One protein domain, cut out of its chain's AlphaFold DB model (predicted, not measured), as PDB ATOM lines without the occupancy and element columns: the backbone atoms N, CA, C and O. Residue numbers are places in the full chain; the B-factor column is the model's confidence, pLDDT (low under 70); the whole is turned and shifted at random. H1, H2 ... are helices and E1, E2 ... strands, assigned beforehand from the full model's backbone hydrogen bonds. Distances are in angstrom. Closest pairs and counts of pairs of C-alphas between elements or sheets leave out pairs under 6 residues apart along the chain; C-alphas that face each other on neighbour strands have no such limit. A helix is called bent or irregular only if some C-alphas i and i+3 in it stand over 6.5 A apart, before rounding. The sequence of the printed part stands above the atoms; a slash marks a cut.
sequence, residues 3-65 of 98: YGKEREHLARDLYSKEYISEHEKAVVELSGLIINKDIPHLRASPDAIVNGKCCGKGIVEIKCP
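Overview. This is residues 3 to 65 of the 98 residues of an uncharacterized protein of Mytilus galloprovincialis (UniProt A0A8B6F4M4). One long helix, H1, packs along one face of a small sheet of three strands, making two layers, helices on one face of a sheet. The link between E1 and E2, residues 30 to 47, reaches away as a long loop and folds back. The 63 printed residues hold H1, E1, E2 and E3 in that order, a mixed class of helices and strands; the sheet order is E1 - E2 - E3, antiparallel. The whole is flat, spanning 36 by 34 by 15 A, and only just loose, close to compact, with a radius of gyration of the C-alphas of 13.1 A.

Arrangement. H1, residues 3 to 22, is on the sheet of E1, residues 27 to 29, E2, residues 48 to 52, and E3, residues 56 to 60. Its height over the sheet is 8.5 A. It lies over E1 and E2, along the strands, at 1 degrees to E2 on the local plane. The closest C-alphas of H1 and E1 are those of Ser 16 and Val 28, 5.7 A apart. In H1, 14 of 16 O i to N i+4 pairs are within hydrogen-bond range. The strands form a meander, each the antiparallel neighbour of the one before. In the hairpin E1 and E2, N 29 and O 49 are 2.9 A apart; in the hairpin E2 and E3, N 58 and O 50 are 2.9 A apart.

Along the chain. H1 begins at C-alpha 3 (121.590, 151.950, 146.694), runs 28.7 A, and has a kink of 26 degrees near residue 10. It is only just irregular: C-alphas 6 and 9 are 6.9 A apart. E1 spans 6.4 A, E2 13.3 A, and E3 13.4 A, ending at C-alpha 60 (131.846, 165.698, 153.837).

Size, cuts and confidence. The C-alphas farthest apart, those of Ser 21 and His 41, are 36.6 A apart. The link E1 to E2 is long, with a short antiparallel pairing of residues 34 to 35 with 43 to 44. The printed part has no cut, and no printed residue is under 70 in pLDDT.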
ATOM      1  N   TYR A   3     120.925 151.079 147.665       94.75
ATOM      2  CA  TYR A   3     121.590 151.950 146.694       94.75
ATOM      3  C   TYR A   3     122.511 153.012 147.308       94.75
ATOM      4  O   TYR A   3     123.637 153.166 146.858       94.75
ATOM      5  N   GLY A   4     122.051 153.737 148.335       94.75
ATOM      6  CA  GLY A   4     122.869 154.774 148.971       94.75
ATOM      7  C   GLY A   4     124.167 154.208 149.543       94.75
ATOM      8  O   GLY A   4     125.239 154.678 149.191       94.75
ATOM      9  N   LYS A   5     124.067 153.117 150.310       93.19
ATOM     10  CA  LYS A   5     125.220 152.434 150.916       93.19
ATOM     11  C   LYS A   5     126.203 151.912 149.864       93.19
ATOM     12  O   LYS A   5     127.411 152.026 150.029       93.19
ATOM     13  N   GLU A   6     125.689 151.360 148.767       95.31
ATOM     14  CA  GLU A   6     126.517 150.862 147.665       95.31
ATOM     15  C   GLU A   6     127.180 151.977 146.854       95.31
ATOM     16  O   GLU A   6     128.192 151.732 146.213       95.31
ATOM     17  N   ARG A   7     126.629 153.194 146.833       96.31
ATOM     18  CA  ARG A   7     127.155 154.296 146.010       96.31
ATOM     19  C   ARG A   7     128.005 155.291 146.784       96.31
ATOM     20  O   ARG A   7     128.824 155.969 146.173       96.31
ATOM     21  N   GLU A   8     127.851 155.347 148.100       96.56
ATOM     22  CA  GLU A   8     128.547 156.299 148.966       96.56
ATOM     23  C   GLU A   8     130.073 156.190 148.856       96.56
ATOM     24  O   GLU A   8     130.745 157.205 148.686       96.56
ATOM     25  N   HIS A   9     130.627 154.972 148.861       95.88
ATOM     26  CA  HIS A   9     132.076 154.779 148.727       95.88
ATOM     27  C   HIS A   9     132.603 155.283 147.376       95.88
ATOM     28  O   HIS A   9     133.597 156.000 147.341       95.88
ATOM     29  N   LEU A  10     131.895 154.996 146.277       96.62
ATOM     30  CA  LEU A  10     132.262 155.475 144.945       96.62
ATOM     31  C   LEU A  10     132.208 157.007 144.868       96.62
ATOM     32  O   LEU A  10     133.101 157.630 144.296       96.62
ATOM     33  N   ALA A  11     131.175 157.620 145.450       96.38
ATOM     34  CA  ALA A  11     131.054 159.073 145.516       96.38
ATOM     35  C   ALA A  11     132.201 159.697 146.325       96.38
ATOM     36  O   ALA A  11     132.781 160.692 145.890       96.38
ATOM     37  N   ARG A  12     132.578 159.084 147.455       97.50
ATOM     38  CA  ARG A  12     133.730 159.514 148.254       97.50
ATOM     39  C   ARG A  12     135.034 159.391 147.473       97.50
ATOM     40  O   ARG A  12     135.826 160.324 147.513       97.50
ATOM     41  N   ASP A  13     135.257 158.298 146.751       97.56
ATOM     42  CA  ASP A  13     136.488 158.089 145.978       97.56
ATOM     43  C   ASP A  13     136.639 159.120 144.852       97.56
ATOM     44  O   ASP A  13     137.727 159.661 144.646       97.56
ATOM     45  N   LEU A  14     135.548 159.426 144.143       97.12
ATOM     46  CA  LEU A  14     135.528 160.467 143.110       97.12
ATOM     47  C   LEU A  14     135.799 161.849 143.707       97.12
ATOM     48  O   LEU A  14     136.673 162.562 143.219       97.12
ATOM     49  N   TYR A  15     135.109 162.194 144.797       96.94
ATOM     50  CA  TYR A  15     135.347 163.442 145.516       96.94
ATOM     51  C   TYR A  15     136.793 163.545 146.018       96.94
ATOM     52  O   TYR A  15     137.411 164.596 145.903       96.94
ATOM     53  N   SER A  16     137.353 162.454 146.546       97.38
ATOM     54  CA  SER A  16     138.703 162.440 147.117       97.38
ATOM     55  C   SER A  16     139.761 162.730 146.061       97.38
ATOM     56  O   SER A  16     140.685 163.494 146.321       97.38
ATOM     57  N   LYS A  17     139.611 162.164 144.858       97.88
ATOM     58  CA  LYS A  17     140.511 162.432 143.726       97.88
ATOM     59  C   LYS A  17     140.511 163.908 143.334       97.88
ATOM     60  O   LYS A  17     141.588 164.474 143.184       97.88
ATOM     61  N   GLU A  18     139.330 164.512 143.217       96.50
ATOM     62  CA  GLU A  18     139.195 165.928 142.853       96.50
ATOM     63  C   GLU A  18     139.696 166.849 143.972       96.50
ATOM     64  O   GLU A  18     140.477 167.766 143.756       96.50
ATOM     65  N   TYR A  19     139.324 166.563 145.218       96.69
ATOM     66  CA  TYR A  19     139.740 167.378 146.351       96.69
ATOM     67  C   TYR A  19     141.266 167.387 146.516       96.69
ATOM     68  O   TYR A  19     141.858 168.439 146.749       96.69
ATOM     69  N   ILE A  20     141.915 166.227 146.366       96.94
ATOM     70  CA  ILE A  20     143.373 166.099 146.484       96.94
ATOM     71  C   ILE A  20     144.103 166.782 145.319       96.94
ATOM     72  O   ILE A  20     145.194 167.309 145.533       96.94
ATOM     73  N   SER A  21     143.535 166.796 144.108       97.31
ATOM     74  CA  SER A  21     144.157 167.477 142.965       97.31
ATOM     75  C   SER A  21     144.108 169.005 143.096       97.31
ATOM     76  O   SER A  21     145.036 169.682 142.659       97.31
ATOM     77  N   GLU A  22     143.069 169.545 143.739       96.38
ATOM     78  CA  GLU A  22     142.861 170.991 143.889       96.38
ATOM     79  C   GLU A  22     143.523 171.606 145.140       96.38
ATOM     80  O   GLU A  22     143.687 172.827 145.211       96.38
ATOM     81  N   HIS A  23     143.910 170.801 146.140       96.44
ATOM     82  CA  HIS A  23     144.325 171.302 147.459       96.44
ATOM     83  C   HIS A  23     145.728 170.825 147.890       96.44
ATOM     84  O   HIS A  23     146.078 169.648 147.814       96.44
ATOM     85  N   GLU A  24     146.547 171.743 148.427       95.88
ATOM     86  CA  GLU A  24     147.927 171.445 148.845       95.88
ATOM     87  C   GLU A  24     147.961 170.476 150.042       95.88
ATOM     88  O   GLU A  24     147.400 170.771 151.103       95.88
ATOM     89  N   LYS A  25     148.685 169.352 149.900       95.88
ATOM     90  CA  LYS A  25     148.843 168.312 150.941       95.88
ATOM     91  C   LYS A  25     147.499 167.881 151.543       95.88
ATOM     92  O   LYS A  25     147.379 167.733 152.759       95.88
ATOM     93  N   ALA A  26     146.488 167.746 150.691       96.94
ATOM     94  CA  ALA A  26     145.154 167.374 151.110       96.94
ATOM     95  C   ALA A  26     145.013 165.877 151.383       96.94
ATOM     96  O   ALA A  26     145.609 165.039 150.707       96.94
ATOM     97  N   VAL A  27     144.178 165.564 152.369       97.06
ATOM     98  CA  VAL A  27     143.727 164.208 152.684       97.06
ATOM     99  C   VAL A  27     142.209 164.183 152.810       97.06
ATOM    100  O   VAL A  27     141.594 165.168 153.232       97.06
ATOM    101  N   VAL A  28     141.622 163.042 152.454       97.69
ATOM    102  CA  VAL A  28     140.207 162.723 152.658       97.69
ATOM    103  C   VAL A  28     140.139 161.364 153.343       97.69
ATOM    104  O   VAL A  28     140.629 160.374 152.806       97.69
ATOM    105  N   GLU A  29     139.562 161.319 154.539       96.19
ATOM    106  CA  GLU A  29     139.572 160.137 155.402       96.19
ATOM    107  C   GLU A  29     138.153 159.760 155.823       96.19
ATOM    108  O   GLU A  29     137.315 160.624 156.084       96.19
ATOM    109  N   LEU A  30     137.875 158.458 155.912       95.56
ATOM    110  CA  LEU A  30     136.609 157.955 156.441       95.56
ATOM    111  C   LEU A  30     136.461 158.376 157.909       95.56
ATOM    112  O   LEU A  30     137.382 158.178 158.703       95.56
ATOM    113  N   SER A  31     135.311 158.942 158.282       94.50
ATOM    114  CA  SER A  31     135.088 159.311 159.681       94.50
ATOM    115  C   SER A  31     134.697 158.096 160.513       94.50
ATOM    116  O   SER A  31     133.908 157.252 160.095       94.50
ATOM    117  N   GLY A  32     135.191 158.061 161.747       94.31
ATOM    118  CA  GLY A  32     134.556 157.305 162.821       94.31
ATOM    119  C   GLY A  32     133.486 158.136 163.536       94.31
ATOM    120  O   GLY A  32     133.011 159.159 163.035       94.31
ATOM    121  N   LEU A  33     133.166 157.728 164.763       95.88
ATOM    122  CA  LEU A  33     132.322 158.505 165.663       95.88
ATOM    123  C   LEU A  33     133.128 159.631 166.324       95.88
ATOM    124  O   LEU A  33     134.067 159.374 167.076       95.88
ATOM    125  N   ILE A  34     132.718 160.874 166.094       95.12
ATOM    126  CA  ILE A  34     133.298 162.065 166.714       95.12
ATOM    127  C   ILE A  34     132.398 162.487 167.874       95.12
ATOM    128  O   ILE A  34     131.205 162.720 167.684       95.12
ATOM    129  N   ILE A  35     132.972 162.593 169.072       96.62
ATOM    130  CA  ILE A  35     132.268 162.979 170.301       96.62
ATOM    131  C   ILE A  35     132.688 164.397 170.686       96.62
ATOM    132  O   ILE A  35     133.882 164.706 170.725       96.62
ATOM    133  N   ASN A  36     131.715 165.258 170.988       96.50
ATOM    134  CA  ASN A  36     132.003 166.571 171.551       96.50
ATOM    135  C   ASN A  36     132.509 166.404 172.996       96.50
ATOM    136  O   ASN A  36     131.831 165.808 173.827       96.50
ATOM    137  N   LYS A  37     133.708 166.919 173.296       96.25
ATOM    138  CA  LYS A  37     134.353 166.747 174.609       96.25
ATOM    139  C   LYS A  37     133.615 167.462 175.743       96.25
ATOM    140  O   LYS A  37     133.587 166.939 176.851       96.25
ATOM    141  N   ASP A  38     133.005 168.608 175.454       97.88
ATOM    142  CA  ASP A  38     132.284 169.423 176.439       97.88
ATOM    143  C   ASP A  38     130.838 168.941 176.614       97.88
ATOM    144  O   ASP A  38     130.227 169.113 177.667       97.88
ATOM    145  N   ILE A  39     130.294 168.295 175.576       96.94
ATOM    146  CA  ILE A  39     128.924 167.778 175.530       96.94
ATOM    147  C   ILE A  39     128.960 166.310 175.065       96.94
ATOM    148  O   ILE A  39     128.603 166.025 173.923       96.94
ATOM    149  N   PRO A  40     129.362 165.342 175.918       94.12
ATOM    150  CA  PRO A  40     129.647 163.964 175.482       94.12
ATOM    151  C   PRO A  40     128.462 163.202 174.874       94.12
ATOM    152  O   PRO A  40     128.644 162.197 174.186       94.12
ATOM    153  N   HIS A  41     127.233 163.658 175.122       95.81
ATOM    154  CA  HIS A  41     126.036 163.089 174.503       95.81
ATOM    155  C   HIS A  41     125.835 163.552 173.050       95.81
ATOM    156  O   HIS A  41     125.108 162.896 172.303       95.81
ATOM    157  N   LEU A  42     126.495 164.637 172.630       97.19
ATOM    158  CA  LEU A  42     126.509 165.115 171.254       97.19
ATOM    159  C   LEU A  42     127.635 164.430 170.473       97.19
ATOM    160  O   LEU A  42     128.815 164.502 170.828       97.19
ATOM    161  N   ARG A  43     127.260 163.774 169.378       95.94
ATOM    162  CA  ARG A  43     128.177 163.017 168.527       95.94
ATOM    163  C   ARG A  43     127.742 163.061 167.071       95.94
ATOM    164  O   ARG A  43     126.549 163.140 166.790       95.94
ATOM    165  N   ALA A  44     128.707 162.979 166.167       95.69
ATOM    166  CA  ALA A  44     128.480 162.946 164.729       95.69
ATOM    167  C   ALA A  44     129.372 161.891 164.073       95.69
ATOM    168  O   ALA A  44     130.457 161.588 164.565       95.69
ATOM    169  N   SER A  45     128.913 161.351 162.951       96.19
ATOM    170  CA  SER A  45     129.698 160.468 162.087       96.19
ATOM    171  C   SER A  45     129.560 160.971 160.650       96.19
ATOM    172  O   SER A  45     128.731 160.429 159.925       96.19
ATOM    173  N   PRO A  46     130.283 162.041 160.267       96.94
ATOM    174  CA  PRO A  46     130.323 162.501 158.878       96.94
ATOM    175  C   PRO A  46     130.746 161.384 157.917       96.94
ATOM    176  O   PRO A  46     131.403 160.431 158.328       96.94
ATOM    177  N   ASP A  47     130.464 161.518 156.625       97.56
ATOM    178  CA  ASP A  47     130.854 160.485 155.653       97.56
ATOM    179  C   ASP A  47     132.366 160.492 155.369       97.56
ATOM    180  O   ASP A  47     132.965 159.454 155.055       97.56
ATOM    181  N   ALA A  48     132.998 161.664 155.509       97.56
ATOM    182  CA  ALA A  48     134.447 161.828 155.523       97.56
ATOM    183  C   ALA A  48     134.886 163.114 156.247       97.56
ATOM    184  O   ALA A  48     134.118 164.070 156.395       97.56
ATOM    185  N   ILE A  49     136.153 163.143 156.650       97.50
ATOM    186  CA  ILE A  49     136.872 164.332 157.111       97.50
ATOM    187  C   ILE A  49     137.886 164.718 156.041       97.50
ATOM    188  O   ILE A  49     138.601 163.864 155.520       97.50
ATOM    189  N   VAL A  50     137.965 166.011 155.732       97.69
ATOM    190  CA  VAL A  50     139.003 166.556 154.854       97.69
ATOM    191  C   VAL A  50     139.960 167.432 155.632       97.69
ATOM    192  O   VAL A  50     139.564 168.099 156.591       97.69
ATOM    193  N   ASN A  51     141.222 167.448 155.218       97.19
ATOM    194  CA  ASN A  51     142.214 168.365 155.755       97.19
ATOM    195  C   ASN A  51     143.218 168.745 154.666       97.19
ATOM    196  O   ASN A  51     143.975 167.893 154.208       97.19
ATOM    197  N   GLY A  52     143.224 170.013 154.263       96.19
ATOM    198  CA  GLY A  52     144.204 170.575 153.332       96.19
ATOM    199  C   GLY A  52     145.073 171.623 154.016       96.19
ATOM    200  O   GLY A  52     144.595 172.371 154.867       96.19
ATOM    201  N   LYS A  53     146.347 171.741 153.624       95.81
ATOM    202  CA  LYS A  53     147.234 172.783 154.170       95.81
ATOM    203  C   LYS A  53     146.752 174.198 153.821       95.81
ATOM    204  O   LYS A  53     146.986 175.120 154.593       95.81
ATOM    205  N   CYS A  54     146.071 174.362 152.686       95.19
ATOM    206  CA  CYS A  54     145.554 175.651 152.224       95.19
ATOM    207  C   CYS A  54     144.229 176.079 152.884       95.19
ATOM    208  O   CYS A  54     144.029 177.270 153.101       95.19
ATOM    209  N   CYS A  55     143.329 175.143 153.199       92.31
ATOM    210  CA  CYS A  55     141.961 175.441 153.650       92.31
ATOM    211  C   CYS A  55     141.616 174.899 155.049       92.31
ATOM    212  O   CYS A  55     140.556 175.216 155.583       92.31
ATOM    213  N   GLY A  56     142.490 174.092 155.655       95.25
ATOM    214  CA  GLY A  56     142.264 173.473 156.957       95.25
ATOM    215  C   GLY A  56     141.287 172.298 156.912       95.25
ATOM    216  O   GLY A  56     141.156 171.614 155.892       95.25
ATOM    217  N   LYS A  57     140.629 172.051 158.053       95.81
ATOM    218  CA  LYS A  57     139.727 170.913 158.260       95.81
ATOM    219  C   LYS A  57     138.298 171.211 157.817       95.81
ATOM    220  O   LYS A  57     137.767 172.281 158.102       95.81
ATOM    221  N   GLY A  58     137.653 170.209 157.232       95.56
ATOM    222  CA  GLY A  58     136.237 170.222 156.879       95.56
ATOM    223  C   GLY A  58     135.597 168.843 157.020       95.56
ATOM    224  O   GLY A  58     136.267 167.860 157.341       95.56
ATOM    225  N   ILE A  59     134.293 168.780 156.766       96.56
ATOM    226  CA  ILE A  59     133.514 167.537 156.754       96.56
ATOM    227  C   ILE A  59     132.863 167.337 155.387       96.56
ATOM    228  O   ILE A  59     132.599 168.307 154.676       96.56
ATOM    229  N   VAL A  60     132.573 166.085 155.049       96.50
ATOM    230  CA  VAL A  60     131.846 165.698 153.837       96.50
ATOM    231  C   VAL A  60     130.565 164.981 154.240       96.50
ATOM    232  O   VAL A  60     130.597 164.080 155.077       96.50
ATOM    233  N   GLU A  61     129.460 165.381 153.617       95.75
ATOM    234  CA  GLU A  61     128.160 164.715 153.689       95.75
ATOM    235  C   GLU A  61     127.733 164.351 152.261       95.75
ATOM    236  O   GLU A  61     127.622 165.213 151.385       95.75
ATOM    237  N   ILE A  62     127.499 163.069 152.019       95.56
ATOM    238  CA  ILE A  62     127.236 162.461 150.724       95.56
ATOM    239  C   ILE A  62     125.757 162.095 150.647       95.56
ATOM    240  O   ILE A  62     125.163 161.483 151.535       95.56
ATOM    241  N   LYS A  63     125.133 162.448 149.522       92.31
ATOM    242  CA  LYS A  63     123.764 162.043 149.203       92.31
ATOM    243  C   LYS A  63     123.736 161.348 147.850       92.31
ATOM    244  O   LYS A  63     124.141 161.914 146.841       92.31
ATOM    245  N   CYS A  64     123.196 160.130 147.829       93.50
ATOM    246  CA  CYS A  64     123.011 159.322 146.621       93.50
ATOM    247  C   CYS A  64     121.506 159.105 146.352       93.50
ATOM    248  O   CYS A  64     120.956 158.056 146.709       93.50
ATOM    249  N   PRO A  65     120.798 160.092 145.773       92.06
ATOM    250  CA  PRO A  65     119.347 160.040 145.604       92.06
ATOM    251  C   PRO A  65     118.924 158.996 144.556       92.06
ATOM    252  O   PRO A  65     119.108 159.179 143.354       92.06
TER     253      PRO A  65